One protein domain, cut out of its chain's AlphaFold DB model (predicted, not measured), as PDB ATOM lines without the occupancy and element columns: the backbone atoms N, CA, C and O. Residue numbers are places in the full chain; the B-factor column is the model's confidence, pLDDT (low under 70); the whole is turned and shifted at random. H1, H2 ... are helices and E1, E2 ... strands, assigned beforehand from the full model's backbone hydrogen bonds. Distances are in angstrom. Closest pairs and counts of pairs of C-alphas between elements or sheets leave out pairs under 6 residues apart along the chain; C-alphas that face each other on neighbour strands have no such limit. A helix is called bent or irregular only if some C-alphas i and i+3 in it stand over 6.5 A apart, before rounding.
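This is residues 11 to 40 and 205 to 361 of the 361 residues of the protein "Metalloprotease zinc-binding domain" of Sporolactobacillus inulinus (UniProt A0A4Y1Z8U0). Two twisted four-stranded sheets, E1 E12 E11 E10 and E2 E3 E6 E7, pack face to face as a sandwich at one end, and two small two-stranded sheets, E4 E5 and E8 E9, lie side by side toward the other, with H3 at the far tip. H2 lies between the sandwich and E9, and three long stretches have no named element: residues 242 to 257, 262 to 277 and 320 to 341. The 187 printed residues include three named helices and twelve named strands, in the order E1 E2 E3 H1 E4 E5 E6 E7 H2 E8 H3 E9 E10 E11 E12; each sheet is antiparallel. The class is mixed, helices and strands, with under half of the residues in named elements. The whole is compact, with a radius of gyration of the C-alphas of 16.8 A and spans of 53 by 39 by 27 A.

E1, residues 16 to 21, begins at C-alpha 16 (2.925, 56.944, 55.537) and is 16.6 A long. E2 is residues 32 to 36, and E3, beyond the cut, 205 to 210, 15.6 A. H1 is residues 214 to 220, E4 222 to 224 and E5 227 to 229. E6, residues 234 to 241, is 22.7 A long; E7 is 258 to 261. H2, residues 278 to 284, is irregular: C-alphas 281 and 284 are 7.4 A apart. E8 is residues 295 to 299, H3 300 to 303, E9 305 to 309 and E10 317 to 319. E11, residues 342 to 348, is 17.6 A; E12, 354 to 360, is 19.6 A and ends at C-alpha 360 (8.692, 55.592, 52.823).

In the sandwich, two sheets face to face, the best planes are 28 degrees apart. E1 and E12 are antiparallel, with N 18 and O 357 2.8 A apart. E10, E11 and E12 form a meander, each strand the antiparallel neighbour of the one before; N 343 and O 318 are 2.9 A apart, N 344 and O 358 2.9 A. In the other sheet, N 35 and O 205 are 2.8 A apart, N 236 and O 208 2.8 A, and N 239 and O 259 2.9 A. E4 and E5 form a hairpin, with N 229 and O 222 2.8 A apart; E8 and E9 are antiparallel, with N 297 and O 307 2.9 A apart. The closest C-alphas of E5 and E8 are those of Ser 227 and Leu 297, 5.3 A. H2 and E9 are near each other, with 6 pairs of C-alphas within 10 A. O i to N i+4 pairs are within hydrogen-bond range in 0 of 3 in H1 and 1 of 3 in H2, against 4 of 4 and 1 of 4 for O i to N i+3; H3 is too short for an i+4 pair.

The two C-alphas farthest apart, of Lys 14 and Ser 301, are 54.6 A apart. Residues 41 to 204 are not printed; C-alphas 40 and 205 are 12.7 A apart across the cut. The links E6 to E7, E7 to H2 and E10 to E11 are long. The mean pLDDT of the printed part is 96.4, and no printed residue is under 70.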
ATOM      1  N   ILE A  11       7.223  62.452  52.283       97.19
ATOM      2  CA  ILE A  11       7.468  61.042  52.593       97.19
ATOM      3  C   ILE A  11       8.809  60.925  53.318       97.19
ATOM      4  O   ILE A  11       9.864  61.270  52.790       97.19
ATOM      5  N   THR A  12       8.766  60.401  54.541       96.31
ATOM      6  CA  THR A  12       9.941  60.252  55.411       96.31
ATOM      7  C   THR A  12      10.194  58.786  55.756       96.31
ATOM      8  O   THR A  12       9.368  57.915  55.487       96.31
ATOM      9  N   SER A  13      11.303  58.512  56.442       94.94
ATOM     10  CA  SER A  13      11.636  57.173  56.948       94.94
ATOM     11  C   SER A  13      10.659  56.629  57.999       94.94
ATOM     12  O   SER A  13      10.649  55.428  58.261       94.94
ATOM     13  N   LYS A  14       9.810  57.480  58.599       95.44
ATOM     14  CA  LYS A  14       8.711  57.022  59.472       95.44
ATOM     15  C   LYS A  14       7.625  56.278  58.692       95.44
ATOM     16  O   LYS A  14       6.936  55.445  59.272       95.44
ATOM     17  N   GLY A  15       7.509  56.582  57.403       95.81
ATOM     18  CA  GLY A  15       6.517  56.040  56.497       95.81
ATOM     19  C   GLY A  15       5.112  56.619  56.679       95.81
ATOM     20  O   GLY A  15       4.732  57.081  57.755       95.81
ATOM     21  N   THR A  16       4.339  56.567  55.600       96.88
ATOM     22  CA  THR A  16       2.925  56.944  55.537       96.88
ATOM     23  C   THR A  16       2.150  55.774  54.950       96.88
ATOM     24  O   THR A  16       2.475  55.298  53.863       96.88
ATOM     25  N   GLU A  17       1.134  55.289  55.658       98.06
ATOM     26  CA  GLU A  17       0.251  54.243  55.141       98.06
ATOM     27  C   GLU A  17      -0.906  54.854  54.353       98.06
ATOM     28  O   GLU A  17      -1.546  55.804  54.805       98.06
ATOM     29  N   VAL A  18      -1.217  54.257  53.207       98.12
ATOM     30  CA  VAL A  18      -2.404  54.564  52.410       98.12
ATOM     31  C   VAL A  18      -3.213  53.296  52.167       98.12
ATOM     32  O   VAL A  18      -2.668  52.193  52.072       98.12
ATOM     33  N   LEU A  19      -4.531  53.461  52.081       98.19
ATOM     34  CA  LEU A  19      -5.454  52.425  51.634       98.19
ATOM     35  C   LEU A  19      -5.917  52.761  50.217       98.19
ATOM     36  O   LEU A  19      -6.307  53.906  49.956       98.19
ATOM     37  N   LEU A  20      -5.860  51.762  49.342       98.31
ATOM     38  CA  LEU A  20      -6.333  51.813  47.965       98.31
ATOM     39  C   LEU A  20      -7.466  50.802  47.804       98.31
ATOM     40  O   LEU A  20      -7.266  49.618  48.079       98.31
ATOM     41  N   ASP A  21      -8.636  51.269  47.382       97.94
ATOM     42  CA  ASP A  21      -9.712  50.384  46.937       97.94
ATOM     43  C   ASP A  21      -9.426  49.906  45.508       97.94
ATOM     44  O   ASP A  21      -8.701  50.550  44.749       97.94
ATOM     45  N   GLU A  22      -9.985  48.758  45.138       96.94
ATOM     46  CA  GLU A  22      -9.902  48.252  43.773       96.94
ATOM     47  C   GLU A  22     -10.461  49.251  42.748       96.94
ATOM     48  O   GLU A  22     -11.519  49.849  42.943       96.94
ATOM     49  N   ALA A  23      -9.793  49.384  41.604       94.56
ATOM     50  CA  ALA A  23     -10.167  50.374  40.592       94.56
ATOM     51  C   ALA A  23     -11.582  50.169  40.008       94.56
ATOM     52  O   ALA A  23     -12.233  51.133  39.590       94.56
ATOM     53  N   ALA A  24     -12.068  48.923  39.978       93.19
ATOM     54  CA  ALA A  24     -13.333  48.551  39.348       93.19
ATOM     55  C   ALA A  24     -14.583  49.036  40.105       93.19
ATOM     56  O   ALA A  24     -15.635  49.220  39.484       93.19
ATOM     57  N   THR A  25     -14.485  49.268  41.420       88.19
ATOM     58  CA  THR A  25     -15.633  49.595  42.277       88.19
ATOM     59  C   THR A  25     -15.310  50.778  43.181       88.19
ATOM     60  O   THR A  25     -14.253  50.836  43.791       88.19
ATOM     61  N   LYS A  26     -16.245  51.723  43.331       88.38
ATOM     62  CA  LYS A  26     -16.063  52.853  44.256       88.38
ATOM     63  C   LYS A  26     -16.295  52.425  45.699       88.38
ATOM     64  O   LYS A  26     -17.415  52.062  46.058       88.38
ATOM     65  N   GLY A  27     -15.241  52.500  46.506       89.00
ATOM     66  CA  GLY A  27     -15.290  52.274  47.945       89.00
ATOM     67  C   GLY A  27     -15.177  53.570  48.756       89.00
ATOM     68  O   GLY A  27     -15.697  54.617  48.372       89.00
ATOM     69  N   THR A  28     -14.547  53.472  49.924       92.94
ATOM     70  CA  THR A  28     -14.409  54.574  50.901       92.94
ATOM     71  C   THR A  28     -12.978  55.090  51.047       92.94
ATOM     72  O   THR A  28     -12.776  56.139  51.659       92.94
ATOM     73  N   ASN A  29     -11.997  54.363  50.512       96.88
ATOM     74  CA  ASN A  29     -10.584  54.718  50.516       96.88
ATOM     75  C   ASN A  29     -10.214  55.448  49.207       96.88
ATOM     76  O   ASN A  29     -11.076  55.973  48.493       96.88
ATOM     77  N   ASN A  30      -8.917  55.545  48.910       97.50
ATOM     78  CA  ASN A  30      -8.451  56.167  47.674       97.50
ATOM     79  C   ASN A  30      -8.692  55.223  46.488       97.50
ATOM     80  O   ASN A  30      -8.350  54.049  46.583       97.50
ATOM     81  N   ASP A  31      -9.202  55.736  45.365       95.62
ATOM     82  CA  ASP A  31      -9.166  55.003  44.090       95.62
ATOM     83  C   ASP A  31      -7.733  54.984  43.528       95.62
ATOM     84  O   ASP A  31      -7.300  54.010  42.920       95.62
ATOM     85  N   ALA A  32      -7.001  56.083  43.735       96.75
ATOM     86  CA  ALA A  32      -5.609  56.231  43.340       96.75
ATOM     87  C   ALA A  32      -4.858  57.164  44.299       96.75
ATOM     88  O   ALA A  32      -5.438  58.071  44.908       96.75
ATOM     89  N   VAL A  33      -3.547  56.966  44.415       98.38
ATOM     90  CA  VAL A  33      -2.646  57.877  45.133       98.38
ATOM     91  C   VAL A  33      -1.600  58.396  44.156       98.38
ATOM     92  O   VAL A  33      -0.897  57.613  43.523       98.38
ATOM     93  N   ARG A  34      -1.496  59.720  44.039       98.50
ATOM     94  CA  ARG A  34      -0.501  60.403  43.206       98.50
ATOM     95  C   ARG A  34       0.671  60.853  44.074       98.50
ATOM     96  O   ARG A  34       0.450  61.492  45.103       98.50
ATOM     97  N   ILE A  35       1.896  60.538  43.663       98.50
ATOM     98  CA  ILE A  35       3.127  60.970  44.334       98.50
ATOM     99  C   ILE A  35       3.846  61.975  43.445       98.50
ATOM    100  O   ILE A  35       4.511  61.575  42.491       98.50
ATOM    101  N   ASP A  36       3.707  63.261  43.764       98.50
ATOM    102  CA  ASP A  36       4.385  64.332  43.031       98.50
ATOM    103  C   ASP A  36       5.884  64.307  43.325       98.50
ATOM    104  O   ASP A  36       6.310  64.308  44.487       98.50
ATOM    105  N   LEU A  37       6.684  64.267  42.262       98.44
ATOM    106  CA  LEU A  37       8.139  64.313  42.328       98.44
ATOM    107  C   LEU A  37       8.628  65.757  42.124       98.44
ATOM    108  O   LEU A  37       7.861  66.608  41.666       98.44
ATOM    109  N   PRO A  38       9.886  66.071  42.485       97.19
ATOM    110  CA  PRO A  38      10.522  67.291  42.004       97.19
ATOM    111  C   PRO A  38      10.503  67.323  40.475       97.19
ATOM    112  O   PRO A  38      10.721  66.285  39.855       97.19
ATOM    113  N   ASP A  39      10.289  68.507  39.899       96.81
ATOM    114  CA  ASP A  39      10.264  68.686  38.447       96.81
ATOM    115  C   ASP A  39      11.512  68.068  37.803       96.81
ATOM    116  O   ASP A  39      12.642  68.276  38.259       96.81
ATOM    117  N   LYS A  40      11.294  67.298  36.739       95.25
ATOM    118  CA  LYS A  40      12.351  66.633  35.991       95.25
ATOM    119  C   LYS A  40      13.063  67.658  35.121       95.25
ATOM    120  O   LYS A  40      12.472  68.208  34.197       95.25
ATOM    121  N   TYR A 205       4.488  59.456  40.295       98.75
ATOM    122  CA  TYR A 205       3.943  58.102  40.330       98.75
ATOM    123  C   TYR A 205       2.431  58.142  40.543       98.75
ATOM    124  O   TYR A 205       1.933  58.950  41.331       98.75
ATOM    125  N   LEU A 206       1.704  57.237  39.893       98.50
ATOM    126  CA  LEU A 206       0.305  56.950  40.202       98.50
ATOM    127  C   LEU A 206       0.200  55.511  40.707       98.50
ATOM    128  O   LEU A 206       0.643  54.575  40.045       98.50
ATOM    129  N   LEU A 207      -0.359  55.349  41.900       98.69
ATOM    130  CA  LEU A 207      -0.535  54.063  42.556       98.69
ATOM    131  C   LEU A 207      -2.012  53.693  42.510       98.69
ATOM    132  O   LEU A 207      -2.854  54.450  43.000       98.69
ATOM    133  N   GLU A 208      -2.305  52.514  41.977       97.88
ATOM    134  CA  GLU A 208      -3.657  51.961  41.880       97.88
ATOM    135  C   GLU A 208      -3.680  50.525  42.405       97.88
ATOM    136  O   GLU A 208      -2.673  49.817  42.355       97.88
ATOM    137  N   TRP A 209      -4.835  50.070  42.890       98.38
ATOM    138  CA  TRP A 209      -5.036  48.673  43.268       98.38
ATOM    139  C   TRP A 209      -5.932  47.982  42.241       98.38
ATOM    140  O   TRP A 209      -7.063  48.406  42.000       98.38
ATOM    141  N   ARG A 210      -5.423  46.929  41.600       98.12
ATOM    142  CA  ARG A 210      -6.120  46.200  40.532       98.12
ATOM    143  C   ARG A 210      -6.465  44.793  40.993       98.12
ATOM    144  O   ARG A 210      -5.665  44.127  41.645       98.12
ATOM    145  N   THR A 211      -7.663  44.345  40.653       96.88
ATOM    146  CA  THR A 211      -8.206  43.032  41.029       96.88
ATOM    147  C   THR A 211      -8.816  42.363  39.800       96.88
ATOM    148  O   THR A 211      -8.649  42.848  38.688       96.88
ATOM    149  N   HIS A 212      -9.526  41.247  39.974       96.56
ATOM    150  CA  HIS A 212     -10.331  40.618  38.919       96.56
ATOM    151  C   HIS A 212     -11.822  40.730  39.234       96.56
ATOM    152  O   HIS A 212     -12.531  39.729  39.243       96.56
ATOM    153  N   SER A 213     -12.279  41.935  39.567       95.38
ATOM    154  CA  SER A 213     -13.688  42.219  39.871       95.38
ATOM    155  C   SER A 213     -14.275  43.221  38.884       95.38
ATOM    156  O   SER A 213     -13.571  44.086  38.363       95.38
ATOM    157  N   GLY A 214     -15.581  43.121  38.626       95.00
ATOM    158  CA  GLY A 214     -16.282  44.055  37.747       95.00
ATOM    159  C   GLY A 214     -15.660  44.093  36.350       95.00
ATOM    160  O   GLY A 214     -15.444  43.057  35.728       95.00
ATOM    161  N   VAL A 215     -15.342  45.290  35.847       95.00
ATOM    162  CA  VAL A 215     -14.708  45.434  34.522       95.00
ATOM    163  C   VAL A 215     -13.320  44.778  34.452       95.00
ATOM    164  O   VAL A 215     -12.931  44.279  33.395       95.00
ATOM    165  N   ASP A 216     -12.604  44.707  35.579       97.44
ATOM    166  CA  ASP A 216     -11.266  44.121  35.648       97.44
ATOM    167  C   ASP A 216     -11.283  42.579  35.681       97.44
ATOM    168  O   ASP A 216     -10.232  41.957  35.546       97.44
ATOM    169  N   GLU A 217     -12.451  41.920  35.725       96.75
ATOM    170  CA  GLU A 217     -12.561  40.478  35.424       96.75
ATOM    171  C   GLU A 217     -11.948  40.133  34.055       96.75
ATOM    172  O   GLU A 217     -11.420  39.035  33.851       96.75
ATOM    173  N   GLY A 218     -11.971  41.087  33.116       97.12
ATOM    174  CA  GLY A 218     -11.334  40.955  31.809       97.12
ATOM    175  C   GLY A 218      -9.817  40.756  31.878       97.12
ATOM    176  O   GLY A 218      -9.266  40.094  30.997       97.12
ATOM    177  N   LEU A 219      -9.146  41.249  32.929       97.12
ATOM    178  CA  LEU A 219      -7.705  41.064  33.121       97.12
ATOM    179  C   LEU A 219      -7.327  39.596  33.341       97.12
ATOM    180  O   LEU A 219      -6.209  39.230  32.999       97.12
ATOM    181  N   ALA A 220      -8.247  38.760  33.832       96.25
ATOM    182  CA  ALA A 220      -8.035  37.324  34.033       96.25
ATOM    183  C   ALA A 220      -8.383  36.451  32.813       96.25
ATOM    184  O   ALA A 220      -8.095  35.253  32.793       96.25
ATOM    185  N   HIS A 221      -9.032  37.025  31.794       96.44
ATOM    186  CA  HIS A 221      -9.686  36.266  30.722       96.44
ATOM    187  C   HIS A 221      -9.265  36.740  29.327       96.44
ATOM    188  O   HIS A 221     -10.080  36.885  28.410       96.44
ATOM    189  N   ILE A 222      -7.965  36.955  29.130       96.94
ATOM    190  CA  ILE A 222      -7.437  37.484  27.875       96.94
ATOM    191  C   ILE A 222      -7.116  36.336  26.922       96.94
ATOM    192  O   ILE A 222      -6.143  35.603  27.094       96.94
ATOM    193  N   ARG A 223      -7.909  36.185  25.856       97.25
ATOM    194  CA  ARG A 223      -7.679  35.130  24.860       97.25
ATOM    195  C   ARG A 223      -6.356  35.326  24.114       97.25
ATOM    196  O   ARG A 223      -6.124  36.368  23.492       97.25
ATOM    197  N   ARG A 224      -5.505  34.296  24.140       96.44
ATOM    198  CA  ARG A 224      -4.205  34.240  23.459       96.44
ATOM    199  C   ARG A 224      -4.003  32.836  22.891       96.44
ATOM    200  O   ARG A 224      -3.808  31.882  23.637       96.44
ATOM    201  N   GLY A 225      -4.107  32.702  21.569       95.56
ATOM    202  CA  GLY A 225      -4.053  31.401  20.898       95.56
ATOM    203  C   GLY A 225      -5.129  30.435  21.416       95.56
ATOM    204  O   GLY A 225      -6.314  30.783  21.507       95.56
ATOM    205  N   ALA A 226      -4.719  29.222  21.775       97.25
ATOM    206  CA  ALA A 226      -5.568  28.205  22.394       97.25
ATOM    207  C   ALA A 226      -5.665  28.328  23.931       97.25
ATOM    208  O   ALA A 226      -6.278  27.477  24.573       97.25
ATOM    209  N   SER A 227      -5.114  29.391  24.525       97.56
ATOM    210  CA  SER A 227      -5.038  29.595  25.976       97.56
ATOM    211  C   SER A 227      -5.707  30.899  26.431       97.56
ATOM    212  O   SER A 227      -6.101  31.749  25.623       97.56
ATOM    213  N   LEU A 228      -5.831  31.051  27.751       96.62
ATOM    214  CA  LEU A 228      -6.168  32.309  28.411       96.62
ATOM    215  C   LEU A 228      -4.940  32.824  29.162       96.62
ATOM    216  O   LEU A 228      -4.253  32.061  29.835       96.62
ATOM    217  N   MET A 229      -4.690  34.118  29.018       97.44
ATOM    218  CA  MET A 229      -3.704  34.876  29.772       97.44
ATOM    219  C   MET A 229      -4.417  35.675  30.870       97.44
ATOM    220  O   MET A 229      -5.538  36.142  30.654       97.44
ATOM    221  N   SER A 230      -3.736  35.862  32.000       97.50
ATOM    222  CA  SER A 230      -4.139  36.754  33.087       97.50
ATOM    223  C   SER A 230      -3.059  37.807  33.324       97.50
ATOM    224  O   SER A 230      -1.882  37.495  33.161       97.50
ATOM    225  N   TYR A 231      -3.452  39.012  33.729       97.75
ATOM    226  CA  TYR A 231      -2.576  39.924  34.470       97.75
ATOM    227  C   TYR A 231      -2.757  39.697  35.972       97.75
ATOM    228  O   TYR A 231      -3.884  39.443  36.408       97.75
ATOM    229  N   ASP A 232      -1.691  39.776  36.761       97.44
ATOM    230  CA  ASP A 232      -1.776  39.579  38.208       97.44
ATOM    231  C   ASP A 232      -2.436  40.768  38.932       97.44
ATOM    232  O   ASP A 232      -2.232  41.924  38.553       97.44
ATOM    233  N   PRO A 233      -3.241  40.508  39.980       97.50
ATOM    234  CA  PRO A 233      -3.822  41.551  40.814       97.50
ATOM    235  C   PRO A 233      -2.819  42.068  41.858       97.50
ATOM    236  O   PRO A 233      -1.938  41.342  42.326       97.50
ATOM    237  N   GLY A 234      -3.004  43.311  42.298       98.25
ATOM    238  CA  GLY A 234      -2.185  43.937  43.331       98.25
ATOM    239  C   GLY A 234      -2.010  45.436  43.124       98.25
ATOM    240  O   GLY A 234      -2.820  46.095  42.467       98.25
ATOM    241  N   LEU A 235      -0.935  45.974  43.699       98.81
ATOM    242  CA  LEU A 235      -0.541  47.364  43.525       98.81
ATOM    243  C   LEU A 235       0.117  47.531  42.160       98.81
ATOM    244  O   LEU A 235       1.161  46.947  41.890       98.81
ATOM    245  N   VAL A 236      -0.453  48.395  41.340       98.50
ATOM    246  CA  VAL A 236       0.127  48.809  40.070       98.50
ATOM    247  C   VAL A 236       0.762  50.183  40.256       98.50
ATOM    248  O   VAL A 236       0.127  51.100  40.782       98.50
ATOM    249  N   VAL A 237       2.027  50.307  39.852       98.75
ATOM    250  CA  VAL A 237       2.794  51.555  39.920       98.75
ATOM    251  C   VAL A 237       2.996  52.070  38.502       98.75
ATOM    252  O   VAL A 237       3.687  51.453  37.694       98.75
ATOM    253  N   TRP A 238       2.390  53.212  38.206       98.62
ATOM    254  CA  TRP A 238       2.591  53.945  36.963       98.62
ATOM    255  C   TRP A 238       3.609  55.060  37.186       98.62
ATOM    256  O   TRP A 238       3.554  55.727  38.219       98.62
ATOM    257  N   TYR A 239       4.485  55.303  36.215       98.62
ATOM    258  CA  TYR A 239       5.323  56.500  36.152       98.62
ATOM    259  C   TYR A 239       4.856  57.393  34.999       98.62
ATOM    260  O   TYR A 239       4.832  56.950  33.843       98.62
ATOM    261  N   VAL A 240       4.483  58.629  35.332       98.56
ATOM    262  CA  VAL A 240       4.005  59.657  34.398       98.56
ATOM    263  C   VAL A 240       5.075  60.726  34.231       98.56
ATOM    264  O   VAL A 240       5.640  61.176  35.230       98.56
ATOM    265  N   ASP A 241       5.331  61.129  32.990       97.81
ATOM    266  CA  ASP A 241       6.360  62.105  32.638       97.81
ATOM    267  C   ASP A 241       5.853  63.096  31.583       97.81
ATOM    268  O   ASP A 241       5.762  62.775  30.397       97.81
ATOM    269  N   ASP A 242       5.559  64.322  32.015       95.88
ATOM    270  CA  ASP A 242       5.020  65.373  31.150       95.88
ATOM    271  C   ASP A 242       6.095  65.960  30.207       95.88
ATOM    272  O   ASP A 242       5.793  66.880  29.449       95.88
ATOM    273  N   SER A 243       7.347  65.458  30.213       92.75
ATOM    274  CA  SER A 243       8.310  65.787  29.142       92.75
ATOM    275  C   SER A 243       7.965  65.122  27.807       92.75
ATOM    276  O   SER A 243       8.574  65.456  26.796       92.75
ATOM    277  N   TYR A 244       7.028  64.171  27.803       92.56
ATOM    278  CA  TYR A 244       6.571  63.451  26.619       92.56
ATOM    279  C   TYR A 244       5.066  63.646  26.430       92.56
ATOM    280  O   TYR A 244       4.309  63.716  27.396       92.56
ATOM    281  N   SER A 245       4.615  63.674  25.178       89.50
ATOM    282  CA  SER A 245       3.190  63.720  24.814       89.50
ATOM    283  C   SER A 245       2.666  62.383  24.269       89.50
ATOM    284  O   SER A 245       1.474  62.238  23.991       89.50
ATOM    285  N   GLU A 246       3.543  61.386  24.127       91.56
ATOM    286  CA  GLU A 246       3.271  60.106  23.476       91.56
ATOM    287  C   GLU A 246       3.975  58.928  24.200       91.56
ATOM    288  O   GLU A 246       4.543  59.105  25.271       91.56
ATOM    289  N   ASN A 247       3.862  57.699  23.675       95.00
ATOM    290  CA  ASN A 247       4.478  56.478  24.237       95.00
ATOM    291  C   ASN A 247       5.110  55.586  23.141       95.00
ATOM    292  O   ASN A 247       4.882  54.375  23.067       95.00
ATOM    293  N   TRP A 248       5.864  56.181  22.229       93.88
ATOM    294  CA  TRP A 248       6.596  55.581  21.123       93.88
ATOM    295  C   TRP A 248       7.900  54.987  21.646       93.88
ATOM    296  O   TRP A 248       9.004  55.394  21.293       93.88
ATOM    297  N   THR A 249       7.766  53.942  22.454       92.25
ATOM    298  CA  THR A 249       8.889  53.225  23.072       92.25
ATOM    299  C   THR A 249       9.882  52.631  22.068       92.25
ATOM    300  O   THR A 249      10.947  52.201  22.473       92.25
ATOM    301  N   GLY A 250       9.576  52.598  20.765       91.38
ATOM    302  CA  GLY A 250      10.553  52.250  19.726       91.38
ATOM    303  C   GLY A 250      11.512  53.391  19.347       91.38
ATOM    304  O   GLY A 250      12.561  53.126  18.765       91.38
ATOM    305  N   VAL A 251      11.158  54.646  19.652       90.75
ATOM    306  CA  VAL A 251      11.988  55.849  19.438       90.75
ATOM    307  C   VAL A 251      12.778  56.178  20.705       90.75
ATOM    308  O   VAL A 251      13.982  56.409  20.629       90.75
ATOM    309  N   HIS A 252      12.121  56.135  21.866       92.62
ATOM    310  CA  HIS A 252      12.727  56.341  23.188       92.62
ATOM    311  C   HIS A 252      12.337  55.194  24.141       92.62
ATOM    312  O   HIS A 252      11.396  55.309  24.933       92.62
ATOM    313  N   PRO A 253      13.019  54.038  24.047       95.81
ATOM    314  CA  PRO A 253      12.708  52.885  24.881       95.81
ATOM    315  C   PRO A 253      12.853  53.171  26.375       95.81
ATOM    316  O   PRO A 253      13.819  53.794  26.807       95.81
ATOM    317  N   GLY A 254      11.889  52.695  27.163       94.94
ATOM    318  CA  GLY A 254      11.795  52.975  28.597       94.94
ATOM    319  C   GLY A 254      11.111  54.302  28.943       94.94
ATOM    320  O   GLY A 254      10.561  54.421  30.041       94.94
ATOM    321  N   ASP A 255      11.054  55.255  28.013       96.00
ATOM    322  CA  ASP A 255      10.477  56.589  28.201       96.00
ATOM    323  C   ASP A 255       9.137  56.769  27.470       96.00
ATOM    324  O   ASP A 255       8.719  55.949  26.651       96.00
ATOM    325  N   GLY A 256       8.427  57.839  27.821       95.62
ATOM    326  CA  GLY A 256       7.108  58.189  27.293       95.62
ATOM    327  C   GLY A 256       6.229  58.822  28.369       95.62
ATOM    328  O   GLY A 256       6.556  58.756  29.558       95.62
ATOM    329  N   TYR A 257       5.100  59.388  27.959       97.12
ATOM    330  CA  TYR A 257       4.156  60.103  28.813       97.12
ATOM    331  C   TYR A 257       3.667  59.253  29.991       97.12
ATOM    332  O   TYR A 257       3.569  59.738  31.114       97.12
ATOM    333  N   LEU A 258       3.381  57.966  29.764       97.69
ATOM    334  CA  LEU A 258       2.823  57.070  30.780       97.69
ATOM    335  C   LEU A 258       3.304  55.633  30.577       97.69
ATOM    336  O   LEU A 258       3.056  55.039  29.530       97.69
ATOM    337  N   GLY A 259       3.877  55.030  31.619       97.19
ATOM    338  CA  GLY A 259       4.297  53.630  31.582       97.19
ATOM    339  C   GLY A 259       4.172  52.921  32.925       97.19
ATOM    340  O   GLY A 259       4.263  53.542  33.984       97.19
ATOM    341  N   LEU A 260       3.951  51.609  32.866       96.69
ATOM    342  CA  LEU A 260       3.951  50.732  34.035       96.69
ATOM    343  C   LEU A 260       5.376  50.436  34.492       96.69
ATOM    344  O   LEU A 260       6.268  50.259  33.667       96.69
ATOM    345  N   VAL A 261       5.558  50.330  35.805       98.19
ATOM    346  CA  VAL A 261       6.748  49.730  36.402       98.19
ATOM    347  C   VAL A 261       6.463  48.255  36.659       98.19
ATOM    348  O   VAL A 261       5.500  47.924  37.349       98.19
ATOM    349  N   ASP A 262       7.299  47.379  36.112       97.69
ATOM    350  CA  ASP A 262       7.121  45.932  36.213       97.69
ATOM    351  C   ASP A 262       7.747  45.371  37.506       97.69
ATOM    352  O   ASP A 262       8.924  45.581  37.808       97.69
ATOM    353  N   ALA A 263       6.957  44.677  38.322       97.38
ATOM    354  CA  ALA A 263       7.435  44.058  39.551       97.38
ATOM    355  C   ALA A 263       8.381  42.866  39.298       97.38
ATOM    356  O   ALA A 263       9.179  42.542  40.189       97.38
ATOM    357  N   ASP A 264       8.317  42.224  38.125       95.19
ATOM    358  CA  ASP A 264       9.198  41.124  37.727       95.19
ATOM    359  C   ASP A 264       9.874  41.395  36.373       95.19
ATOM    360  O   ASP A 264       9.335  41.171  35.300       95.19
ATOM    361  N   GLN A 265      11.139  41.812  36.418       91.88
ATOM    362  CA  GLN A 265      11.932  42.138  35.223       91.88
ATOM    363  C   GLN A 265      12.354  40.909  34.390       91.88
ATOM    364  O   GLN A 265      13.245  40.982  33.534       91.88
ATOM    365  N   ARG A 266      11.802  39.721  34.665       93.50
ATOM    366  CA  ARG A 266      12.216  38.496  33.988       93.50
ATOM    367  C   ARG A 266      11.627  38.409  32.585       93.50
ATOM    368  O   ARG A 266      10.437  38.242  32.375       93.50
ATOM    369  N   ILE A 267      12.523  38.330  31.608       95.38
ATOM    370  CA  ILE A 267      12.129  38.220  30.206       95.38
ATOM    371  C   ILE A 267      11.503  36.862  29.862       95.38
ATOM    372  O   ILE A 267      12.164  35.815  29.852       95.38
ATOM    373  N   ASN A 268      10.245  36.923  29.442       96.69
ATOM    374  CA  ASN A 268       9.474  35.850  28.844       96.69
ATOM    375  C   ASN A 268       9.834  35.638  27.367       96.69
ATOM    376  O   ASN A 268       9.932  36.578  26.570       96.69
ATOM    377  N   ARG A 269      10.021  34.369  26.987       97.56
ATOM    378  CA  ARG A 269      10.380  33.943  25.627       97.56
ATOM    379  C   ARG A 269       9.447  32.855  25.125       97.56
ATOM    380  O   ARG A 269       9.026  31.972  25.875       97.56
ATOM    381  N   TRP A 270       9.184  32.892  23.828       98.12
ATOM    382  CA  TRP A 270       8.542  31.802  23.112       98.12
ATOM    383  C   TRP A 270       9.479  30.593  23.024       98.12
ATOM    384  O   TRP A 270      10.704  30.714  23.056       98.12
ATOM    385  N   SER A 271       8.909  29.404  22.849       98.19
ATOM    386  CA  SER A 271       9.635  28.133  22.749       98.19
ATOM    387  C   SER A 271      10.553  28.041  21.529       98.19
ATOM    388  O   SER A 271      11.411  27.165  21.481       98.19
ATOM    389  N   ASN A 272      10.389  28.935  20.552       96.38
ATOM    390  CA  ASN A 272      11.277  29.096  19.399       96.38
ATOM    391  C   ASN A 272      12.458  30.060  19.665       96.38
ATOM    392  O   ASN A 272      13.272  30.275  18.773       96.38
ATOM    393  N   GLY A 273      12.564  30.632  20.872       95.69
ATOM    394  CA  GLY A 273      13.634  31.544  21.294       95.69
ATOM    395  C   GLY A 273      13.310  33.035  21.150       95.69
ATOM    396  O   GLY A 273      13.984  33.860  21.779       95.69
ATOM    397  N   ASN A 274      12.266  33.384  20.390       96.88
ATOM    398  CA  ASN A 274      11.850  34.771  20.189       96.88
ATOM    399  C   ASN A 274      11.371  35.408  21.499       96.88
ATOM    400  O   ASN A 274      10.798  34.745  22.367       96.88
ATOM    401  N   LEU A 275      11.583  36.717  21.629       96.88
ATOM    402  CA  LEU A 275      11.100  37.493  22.767       96.88
ATOM    403  C   LEU A 275       9.570  37.571  22.760       96.88
ATOM    404  O   LEU A 275       8.946  37.757  21.712       96.88
ATOM    405  N   GLY A 276       8.957  37.440  23.936       96.25
ATOM    406  CA  GLY A 276       7.582  37.882  24.123       96.25
ATOM    407  C   GLY A 276       7.528  39.406  24.014       96.25
ATOM    408  O   GLY A 276       8.359  40.087  24.603       96.25
ATOM    409  N   GLY A 277       6.569  39.960  23.270       95.88
ATOM    410  CA  GLY A 277       6.344  41.409  23.281       95.88
ATOM    411  C   GLY A 277       5.906  41.917  24.662       95.88
ATOM    412  O   GLY A 277       5.436  41.127  25.481       95.88
ATOM    413  N   THR A 278       5.987  43.233  24.885       96.19
ATOM    414  CA  THR A 278       5.757  43.916  26.178       96.19
ATOM    415  C   THR A 278       4.520  43.435  26.936       96.19
ATOM    416  O   THR A 278       4.585  43.185  28.132       96.19
ATOM    417  N   ARG A 279       3.407  43.178  26.237       95.62
ATOM    418  CA  ARG A 279       2.172  42.658  26.855       95.62
ATOM    419  C   ARG A 279       2.343  41.339  27.619       95.62
ATOM    420  O   ARG A 279       1.558  41.073  28.508       95.62
ATOM    421  N   TYR A 280       3.288  40.486  27.222       97.00
ATOM    422  CA  TYR A 280       3.563  39.214  27.900       97.00
ATOM    423  C   TYR A 280       4.630  39.357  28.985       97.00
ATOM    424  O   TYR A 280       4.740  38.469  29.816       97.00
ATOM    425  N   GLN A 281       5.427  40.428  28.941       96.75
ATOM    426  CA  GLN A 281       6.373  40.749  30.007       96.75
ATOM    427  C   GLN A 281       5.587  41.264  31.207       96.75
ATOM    428  O   GLN A 281       5.508  40.573  32.206       96.75
ATOM    429  N   LEU A 282       4.793  42.320  30.996       96.19
ATOM    430  CA  LEU A 282       4.009  43.013  32.025       96.19
ATOM    431  C   LEU A 282       2.848  42.197  32.636       96.19
ATOM    432  O   LEU A 282       1.980  42.772  33.289       96.19
ATOM    433  N   ASN A 283       2.767  40.886  32.382       96.81
ATOM    434  CA  ASN A 283       1.708  40.017  32.899       96.81
ATOM    435  C   ASN A 283       1.660  39.995  34.437       96.81
ATOM    436  O   ASN A 283       0.582  39.947  35.022       96.81
ATOM    437  N   ASP A 284       2.811  40.124  35.079       96.69
ATOM    438  CA  ASP A 284       3.016  40.091  36.523       96.69
ATOM    439  C   ASP A 284       3.605  41.404  37.065       96.69
ATOM    440  O   ASP A 284       4.235  41.439  38.121       96.69
ATOM    441  N   ALA A 285       3.299  42.522  36.392       97.69
ATOM    442  CA  ALA A 285       3.759  43.853  36.781       97.69
ATOM    443  C   ALA A 285       3.246  44.334  38.154       97.69
ATOM    444  O   ALA A 285       3.789  45.281  38.719       97.69
ATOM    445  N   ALA A 286       2.193  43.717  38.702       98.25
ATOM    446  CA  ALA A 286       1.601  44.133  39.967       98.25
ATOM    447  C   ALA A 286       2.450  43.710  41.182       98.25
ATOM    448  O   ALA A 286       2.798  42.545  41.372       98.25
ATOM    449  N   PHE A 287       2.700  44.658  42.084       98.62
ATOM    450  CA  PHE A 287       3.337  44.404  43.369       98.62
ATOM    451  C   PHE A 287       2.324  43.810  44.355       98.62
ATOM    452  O   PHE A 287       1.258  44.381  44.593       98.62
ATOM    453  N   SER A 288       2.646  42.669  44.969       97.00
ATOM    454  CA  SER A 288       1.696  41.924  45.808       97.00
ATOM    455  C   SER A 288       2.356  41.126  46.942       97.00
ATOM    456  O   SER A 288       3.552  40.816  46.928       97.00
ATOM    457  N   LEU A 289       1.551  40.795  47.960       96.75
ATOM    458  CA  LEU A 289       1.900  39.837  49.017       96.75
ATOM    459  C   LEU A 289       1.749  38.383  48.554       96.75
ATOM    460  O   LEU A 289       2.306  37.475  49.184       96.75
ATOM    461  N   ASP A 290       1.030  38.150  47.467       94.94
ATOM    462  CA  ASP A 290       0.908  36.836  46.855       94.94
ATOM    463  C   ASP A 290       2.068  36.584  45.880       94.94
ATOM    464  O   ASP A 290       2.875  37.469  45.591       94.94
ATOM    465  N   LYS A 291       2.244  35.327  45.465       95.31
ATOM    466  CA  LYS A 291       3.181  35.019  44.378       95.31
ATOM    467  C   LYS A 291       2.503  35.333  43.052       95.31
ATOM    468  O   LYS A 291       1.312  35.047  42.941       95.31
ATOM    469  N   SER A 292       3.278  35.798  42.074       94.31
ATOM    470  CA  SER A 292       2.790  35.924  40.703       94.31
ATOM    471  C   SER A 292       2.224  34.604  40.166       94.31
ATOM    472  O   SER A 292       2.586  33.506  40.626       94.31
ATOM    473  N   SER A 293       1.283  34.702  39.232       94.56
ATOM    474  CA  SER A 293       0.651  33.545  38.603       94.56
ATOM    475  C   SER A 293       1.590  32.884  37.599       94.56
ATOM    476  O   SER A 293       2.483  33.497  37.031       94.56
ATOM    477  N   LYS A 294       1.382  31.591  37.338       96.75
ATOM    478  CA  LYS A 294       2.045  30.938  36.201       96.75
ATOM    479  C   LYS A 294       1.295  31.266  34.918       96.75
ATOM    480  O   LYS A 294       0.069  31.158  34.891       96.75
ATOM    481  N   MET A 295       2.028  31.509  33.839       97.19
ATOM    482  CA  MET A 295       1.465  31.717  32.509       97.19
ATOM    483  C   MET A 295       1.868  30.584  31.558       97.19
ATOM    484  O   MET A 295       3.028  30.176  31.480       97.19
ATOM    485  N   PHE A 296       0.902  30.090  30.782       98.12
ATOM    486  CA  PHE A 296       1.157  29.234  29.626       98.12
ATOM    487  C   PHE A 296       0.281  29.666  28.458       98.12
ATOM    488  O   PHE A 296      -0.945  29.662  28.568       98.12
ATOM    489  N   LEU A 297       0.916  30.000  27.338       98.31
ATOM    490  CA  LEU A 297       0.246  30.386  26.104       98.31
ATOM    491  C   LEU A 297       0.552  29.364  25.012       98.31
ATOM    492  O   LEU A 297       1.716  29.112  24.701       98.31
ATOM    493  N   ASP A 298      -0.498  28.807  24.417       98.31
ATOM    494  CA  ASP A 298      -0.411  27.834  23.334       98.31
ATOM    495  C   ASP A 298      -0.758  28.476  21.987       98.31
ATOM    496  O   ASP A 298      -1.917  28.793  21.700       98.31
ATOM    497  N   TYR A 299       0.269  28.676  21.164       98.12
ATOM    498  CA  TYR A 299       0.179  29.189  19.798       98.12
ATOM    499  C   TYR A 299       0.535  28.099  18.779       98.12
ATOM    500  O   TYR A 299       0.738  28.386  17.600       98.12
ATOM    501  N   THR A 300       0.540  26.825  19.186       97.69
ATOM    502  CA  THR A 300       0.995  25.710  18.346       97.69
ATOM    503  C   THR A 300       0.221  25.630  17.028       97.69
ATOM    504  O   THR A 300       0.812  25.374  15.983       97.69
ATOM    505  N   SER A 301      -1.088  25.906  17.041       97.31
ATOM    506  CA  SER A 301      -1.918  25.912  15.827       97.31
ATOM    507  C   SER A 301      -1.739  27.150  14.939       97.31
ATOM    508  O   SER A 301      -2.262  27.167  13.829       97.31
ATOM    509  N   ILE A 302      -1.088  28.201  15.443       96.06
ATOM    510  CA  ILE A 302      -0.874  29.473  14.743       96.06
ATOM    511  C   ILE A 302       0.515  29.477  14.105       96.06
ATOM    512  O   ILE A 302       0.632  29.691  12.902       96.06
ATOM    513  N   ASP A 303       1.555  29.219  14.898       96.69
ATOM    514  CA  ASP A 303       2.953  29.319  14.463       96.69
ATOM    515  C   ASP A 303       3.867  28.223  15.042       96.69
ATOM    516  O   ASP A 303       5.089  28.278  14.894       96.69
ATOM    517  N   GLY A 304       3.292  27.207  15.693       97.12
ATOM    518  CA  GLY A 304       4.049  26.102  16.280       97.12
ATOM    519  C   GLY A 304       4.758  26.439  17.596       97.12
ATOM    520  O   GLY A 304       5.550  25.622  18.068       97.12
ATOM    521  N   SER A 305       4.511  27.610  18.192       98.19
ATOM    522  CA  SER A 305       5.199  28.054  19.407       98.19
ATOM    523  C   SER A 305       4.318  28.045  20.662       98.19
ATOM    524  O   SER A 305       3.090  28.021  20.615       98.19
ATOM    525  N   THR A 306       4.971  28.051  21.823       98.56
ATOM    526  CA  THR A 306       4.331  28.234  23.132       98.56
ATOM    527  C   THR A 306       5.143  29.214  23.971       98.56
ATOM    528  O   THR A 306       6.352  29.314  23.781       98.56
ATOM    529  N   LEU A 307       4.521  29.918  24.911       98.38
ATOM    530  CA  LEU A 307       5.212  30.786  25.870       98.38
ATOM    531  C   LEU A 307       4.897  30.311  27.286       98.38
ATOM    532  O   LEU A 307       3.761  29.941  27.582       98.38
ATOM    533  N   LYS A 308       5.914  30.274  28.148       97.44
ATOM    534  CA  LYS A 308       5.781  29.856  29.546       97.44
ATOM    535  C   LYS A 308       6.424  30.874  30.460       97.44
ATOM    536  O   LYS A 308       7.620  31.109  30.322       97.44
ATOM    537  N   ASP A 309       5.663  31.295  31.456       96.50
ATOM    538  CA  ASP A 309       6.205  31.880  32.666       96.50
ATOM    539  C   ASP A 309       5.905  30.964  33.853       96.50
ATOM    540  O   ASP A 309       4.758  30.661  34.179       96.50
ATOM    541  N   ASN A 310       6.963  30.446  34.468       94.38
ATOM    542  CA  ASN A 310       6.863  29.626  35.675       94.38
ATOM    543  C   ASN A 310       7.621  30.249  36.848       94.38
ATOM    544  O   ASN A 310       7.678  29.636  37.924       94.38
ATOM    545  N   PHE A 311       8.247  31.407  36.635       90.62
ATOM    546  CA  PHE A 311       9.021  32.071  37.658       90.62
ATOM    547  C   PHE A 311       8.067  32.904  38.502       90.62
ATOM    548  O   PHE A 311       7.754  34.035  38.196       90.62
ATOM    549  N   THR A 312       7.572  32.289  39.572       90.69
ATOM    550  CA  THR A 312       6.578  32.929  40.433       90.69
ATOM    551  C   THR A 312       7.236  33.429  41.706       90.69
ATOM    552  O   THR A 312       7.791  32.640  42.491       90.69
ATOM    553  N   LYS A 313       7.184  34.740  41.934       92.44
ATOM    554  CA  LYS A 313       7.821  35.387  43.082       92.44
ATOM    555  C   LYS A 313       6.845  36.327  43.775       92.44
ATOM    556  O   LYS A 313       5.925  36.866  43.180       92.44
ATOM    557  N   ARG A 314       7.037  36.482  45.085       94.94
ATOM    558  CA  ARG A 314       6.390  37.543  45.856       94.94
ATOM    559  C   ARG A 314       7.226  38.810  45.708       94.94
ATOM    560  O   ARG A 314       8.349  38.836  46.222       94.94
ATOM    561  N   ASN A 315       6.660  39.843  45.093       96.19
ATOM    562  CA  ASN A 315       7.301  41.145  44.901       96.19
ATOM    563  C   ASN A 315       6.415  42.244  45.518       96.19
ATOM    564  O   ASN A 315       5.627  42.865  44.822       96.19
ATOM    565  N   PRO A 316       6.496  42.495  46.839       98.12
ATOM    566  CA  PRO A 316       5.604  43.437  47.510       98.12
ATOM    567  C   PRO A 316       6.188  44.852  47.580       98.12
ATOM    568  O   PRO A 316       5.625  45.688  48.277       98.12
ATOM    569  N   LEU A 317       7.365  45.096  47.000       98.56
ATOM    570  CA  LEU A 317       8.139  46.319  47.189       98.56
ATOM    571  C   LEU A 317       8.563  46.886  45.839       98.56
ATOM    572  O   LEU A 317       9.364  46.264  45.145       98.56
ATOM    573  N   PHE A 318       8.073  48.082  45.547       98.75
ATOM    574  CA  PHE A 318       8.708  49.003  44.618       98.75
ATOM    575  C   PHE A 318       9.798  49.795  45.357       98.75
ATOM    576  O   PHE A 318       9.569  50.229  46.491       98.75
ATOM    577  N   ASP A 319      10.957  49.978  44.730       98.50
ATOM    578  CA  ASP A 319      12.098  50.750  45.231       98.50
ATOM    579  C   ASP A 319      12.735  51.493  44.053       98.50
ATOM    580  O   ASP A 319      13.314  50.851  43.183       98.50
ATOM    581  N   ASP A 320      12.641  52.823  44.013       98.19
ATOM    582  CA  ASP A 320      13.105  53.638  42.876       98.19
ATOM    583  C   ASP A 320      14.636  53.660  42.666       98.19
ATOM    584  O   ASP A 320      15.133  54.304  41.740       98.19
ATOM    585  N   SER A 321      15.388  52.953  43.516       97.56
ATOM    586  CA  SER A 321      16.811  52.659  43.318       97.56
ATOM    587  C   SER A 321      17.078  51.327  42.606       97.56
ATOM    588  O   SER A 321      18.226  51.041  42.257       97.56
ATOM    589  N   ALA A 322      16.048  50.499  42.405       97.31
ATOM    590  CA  ALA A 322      16.141  49.273  41.627       97.31
ATOM    591  C   ALA A 322      16.087  49.559  40.120       97.31
ATOM    592  O   ALA A 322      15.546  50.568  39.671       97.31
ATOM    593  N   ASP A 323      16.641  48.632  39.343       96.19
ATOM    594  CA  ASP A 323      16.592  48.678  37.888       96.19
ATOM    595  C   ASP A 323      15.289  48.046  37.379       96.19
ATOM    596  O   ASP A 323      15.043  46.855  37.591       96.19
ATOM    597  N   TYR A 324      14.460  48.865  36.733       97.38
ATOM    598  CA  TYR A 324      13.217  48.463  36.066       97.38
ATOM    599  C   TYR A 324      13.324  48.559  34.538       97.38
ATOM    600  O   TYR A 324      12.313  48.586  33.831       97.38
ATOM    601  N   THR A 325      14.548  48.674  34.026       95.50
ATOM    602  CA  THR A 325      14.844  48.681  32.598       95.50
ATOM    603  C   THR A 325      15.122  47.261  32.097       95.50
ATOM    604  O   THR A 325      15.173  46.292  32.856       95.50
ATOM    605  N   SER A 326      15.279  47.118  30.782       92.88
ATOM    606  CA  SER A 326      15.601  45.838  30.160       92.88
ATOM    607  C   SER A 326      16.572  46.031  29.009       92.88
ATOM    608  O   SER A 326      16.198  46.526  27.951       92.88
ATOM    609  N   ASP A 327      17.800  45.543  29.164       91.38
ATOM    610  CA  ASP A 327      18.810  45.585  28.095       91.38
ATOM    611  C   ASP A 327      18.402  44.776  26.850       91.38
ATOM    612  O   ASP A 327      18.876  45.012  25.740       91.38
ATOM    613  N   VAL A 328      17.553  43.760  27.034       93.38
ATOM    614  CA  VAL A 328      17.215  42.781  25.990       93.38
ATOM    615  C   VAL A 328      15.922  43.139  25.261       93.38
ATOM    616  O   VAL A 328      15.765  42.799  24.087       93.38
ATOM    617  N   LEU A 329      14.987  43.791  25.952       94.12
ATOM    618  CA  LEU A 329      13.758  44.328  25.375       94.12
ATOM    619  C   LEU A 329      13.479  45.713  25.984       94.12
ATOM    620  O   LEU A 329      12.594  45.823  26.836       94.12
ATOM    621  N   PRO A 330      14.229  46.749  25.563       95.19
ATOM    622  CA  PRO A 330      14.149  48.087  26.154       95.19
ATOM    623  C   PRO A 330      12.734  48.678  26.147       95.19
ATOM    624  O   PRO A 330      12.318  49.296  27.122       95.19
ATOM    625  N   ASP A 331      11.948  48.393  25.107       94.06
ATOM    626  CA  ASP A 331      10.559  48.835  24.943       94.06
ATOM    627  C   ASP A 331       9.602  48.332  26.042       94.06
ATOM    628  O   ASP A 331       8.478  48.819  26.156       94.06
ATOM    629  N   ALA A 332       9.991  47.294  26.791       94.94
ATOM    630  CA  ALA A 332       9.204  46.745  27.893       94.94
ATOM    631  C   ALA A 332       9.646  47.256  29.271       94.94
ATOM    632  O   ALA A 332       8.913  47.057  30.236       94.94
ATOM    633  N   GLY A 333      10.826  47.878  29.358       95.88
ATOM    634  CA  GLY A 333      11.331  48.466  30.593       95.88
ATOM    635  C   GLY A 333      10.725  49.839  30.874       95.88
ATOM    636  O   GLY A 333       9.986  50.398  30.058       95.88
ATOM    637  N   ARG A 334      11.078  50.407  32.029       97.56
ATOM    638  CA  ARG A 334      10.710  51.772  32.402       97.56
ATOM    639  C   ARG A 334      11.893  52.520  33.006       97.56
ATOM    640  O   ARG A 334      12.406  52.130  34.053       97.56
ATOM    641  N   ASN A 335      12.265  53.630  32.374       96.81
ATOM    642  CA  ASN A 335      13.219  54.578  32.937       96.81
ATOM    643  C   ASN A 335      12.496  55.402  34.006       96.81
ATOM    644  O   ASN A 335      11.448  55.996  33.746       96.81
ATOM    645  N   ILE A 336      13.030  55.402  35.226       96.94
ATOM    646  CA  ILE A 336      12.444  56.123  36.357       96.94
ATOM    647  C   ILE A 336      13.520  56.904  37.123       96.94
ATOM    648  O   ILE A 336      14.670  56.468  37.180       96.94
ATOM    649  N   PRO A 337      13.171  58.047  37.737       95.69
ATOM    650  CA  PRO A 337      14.104  58.812  38.551       95.69
ATOM    651  C   PRO A 337      14.259  58.206  39.952       95.69
ATOM    652  O   PRO A 337      13.277  57.826  40.590       95.69
ATOM    653  N   THR A 338      15.477  58.215  40.491       95.88
ATOM    654  CA  THR A 338      15.742  57.769  41.866       95.88
ATOM    655  C   THR A 338      15.586  58.925  42.859       95.88
ATOM    656  O   THR A 338      16.398  59.848  42.898       95.88
ATOM    657  N   ASN A 339      14.554  58.856  43.700       95.75
ATOM    658  CA  ASN A 339      14.230  59.820  44.759       95.75
ATOM    659  C   ASN A 339      14.269  59.191  46.170       95.75
ATOM    660  O   ASN A 339      13.887  59.838  47.159       95.75
ATOM    661  N   GLY A 340      14.721  57.935  46.269       97.31
ATOM    662  CA  GLY A 340      14.785  57.132  47.488       97.31
ATOM    663  C   GLY A 340      13.442  56.531  47.908       97.31
ATOM    664  O   GLY A 340      13.355  55.970  49.001       97.31
ATOM    665  N   LEU A 341      12.396  56.674  47.090       98.50
ATOM    666  CA  LEU A 341      11.034  56.252  47.387       98.50
ATOM    667  C   LEU A 341      10.880  54.737  47.336       98.50
ATOM    668  O   LEU A 341      11.351  54.048  46.432       98.50
ATOM    669  N   LYS A 342      10.121  54.234  48.305       98.75
ATOM    670  CA  LYS A 342       9.737  52.834  48.412       98.75
ATOM    671  C   LYS A 342       8.241  52.729  48.658       98.75
ATOM    672  O   LYS A 342       7.714  53.364  49.576       98.75
ATOM    673  N   PHE A 343       7.567  51.889  47.875       98.75
ATOM    674  CA  PHE A 343       6.140  51.593  48.031       98.75
ATOM    675  C   PHE A 343       5.988  50.112  48.344       98.75
ATOM    676  O   PHE A 343       6.247  49.249  47.504       98.75
ATOM    677  N   ARG A 344       5.610  49.799  49.584       98.81
ATOM    678  CA  ARG A 344       5.500  48.419  50.053       98.81
ATOM    679  C   ARG A 344       4.055  48.042  50.312       98.81
ATOM    680  O   ARG A 344       3.414  48.650  51.160       98.81
ATOM    681  N   VAL A 345       3.573  46.977  49.686       98.81
ATOM    682  CA  VAL A 345       2.320  46.337  50.092       98.81
ATOM    683  C   VAL A 345       2.539  45.678  51.454       98.81
ATOM    684  O   VAL A 345       3.384  44.792  51.607       98.81
ATOM    685  N   VAL A 346       1.805  46.140  52.465       98.50
ATOM    686  CA  VAL A 346       1.916  45.663  53.858       98.50
ATOM    687  C   VAL A 346       0.650  44.967  54.352       98.50
ATOM    688  O   VAL A 346       0.670  44.329  55.402       98.50
ATOM    689  N   GLY A 347      -0.440  45.036  53.588       98.25
ATOM    690  CA  GLY A 347      -1.660  44.290  53.862       98.25
ATOM    691  C   GLY A 347      -2.625  44.314  52.685       98.25
ATOM    692  O   GLY A 347      -2.508  45.152  51.796       98.25
ATOM    693  N   GLN A 348      -3.595  43.407  52.713       97.06
ATOM    694  CA  GLN A 348      -4.748  43.395  51.816       97.06
ATOM    695  C   GLN A 348      -5.985  42.922  52.590       97.06
ATOM    696  O   GLN A 348      -5.853  42.193  53.582       97.06
ATOM    697  N   SER A 349      -7.180  43.354  52.188       96.56
ATOM    698  CA  SER A 349      -8.436  42.867  52.773       96.56
ATOM    699  C   SER A 349      -8.621  41.367  52.520       96.56
ATOM    700  O   SER A 349      -8.027  40.793  51.610       96.56
ATOM    701  N   LEU A 350      -9.482  40.713  53.309       93.88
ATOM    702  CA  LEU A 350      -9.722  39.268  53.192       93.88
ATOM    703  C   LEU A 350     -10.202  38.851  51.789       93.88
ATOM    704  O   LEU A 350      -9.875  37.767  51.321       93.88
ATOM    705  N   ASN A 351     -10.982  39.712  51.139       91.69
ATOM    706  CA  ASN A 351     -11.486  39.528  49.780       91.69
ATOM    707  C   ASN A 351     -10.571  40.139  48.697       91.69
ATOM    708  O   ASN A 351     -10.945  40.119  47.532       91.69
ATOM    709  N   GLY A 352      -9.416  40.708  49.061       93.69
ATOM    710  CA  GLY A 352      -8.437  41.274  48.127       93.69
ATOM    711  C   GLY A 352      -8.821  42.606  47.471       93.69
ATOM    712  O   GLY A 352      -8.023  43.146  46.713       93.69
ATOM    713  N   THR A 353     -10.000  43.164  47.762       96.06
ATOM    714  CA  THR A 353     -10.508  44.391  47.120       96.06
ATOM    715  C   THR A 353      -9.904  45.686  47.667       96.06
ATOM    716  O   THR A 353     -10.189  46.750  47.132       96.06
ATOM    717  N   VAL A 354      -9.111  45.626  48.742       97.62
ATOM    718  CA  VAL A 354      -8.426  46.792  49.322       97.62
ATOM    719  C   VAL A 354      -6.975  46.441  49.616       97.62
ATOM    720  O   VAL A 354      -6.710  45.485  50.349       97.62
ATOM    721  N   GLY A 355      -6.042  47.237  49.100       98.19
ATOM    722  CA  GLY A 355      -4.616  47.160  49.406       98.19
ATOM    723  C   GLY A 355      -4.199  48.191  50.454       98.19
ATOM    724  O   GLY A 355      -4.647  49.337  50.431       98.19
ATOM    725  N   LYS A 356      -3.304  47.805  51.368       98.62
ATOM    726  CA  LYS A 356      -2.594  48.728  52.263       98.62
ATOM    727  C   LYS A 356      -1.146  48.860  51.811       98.62
ATOM    728  O   LYS A 356      -0.402  47.873  51.816       98.62
ATOM    729  N   VAL A 357      -0.738  50.084  51.489       98.81
ATOM    730  CA  VAL A 357       0.603  50.407  50.991       98.81
ATOM    731  C   VAL A 357       1.302  51.353  51.963       98.81
ATOM    732  O   VAL A 357       0.742  52.367  52.365       98.81
ATOM    733  N   LEU A 358       2.530  51.015  52.345       98.75
ATOM    734  CA  LEU A 358       3.430  51.866  53.113       98.75
ATOM    735  C   LEU A 358       4.368  52.601  52.152       98.75
ATOM    736  O   LEU A 358       5.138  51.964  51.432       98.75
ATOM    737  N   LEU A 359       4.318  53.930  52.179       98.69
ATOM    738  CA  LEU A 359       5.186  54.828  51.419       98.69
ATOM    739  C   LEU A 359       6.294  55.335  52.343       98.69
ATOM    740  O   LEU A 359       5.983  55.878  53.401       98.69
ATOM    741  N   TYR A 360       7.564  55.167  51.984       98.62
ATOM    742  CA  TYR A 360       8.692  55.592  52.823       98.62
ATOM    743  C   TYR A 360       9.942  55.895  51.989       98.62
ATOM    744  O   TYR A 360       9.985  55.583  50.799       98.62
ATOM    745  N   LYS A 361      10.939  56.525  52.622       94.88
ATOM    746  CA  LYS A 361      12.277  56.756  52.063       94.88
ATOM    747  C   LYS A 361      13.338  56.037  52.885       94.88
ATOM    748  O   LYS A 361      13.293  56.199  54.129       94.88
TER     749      LYS A 361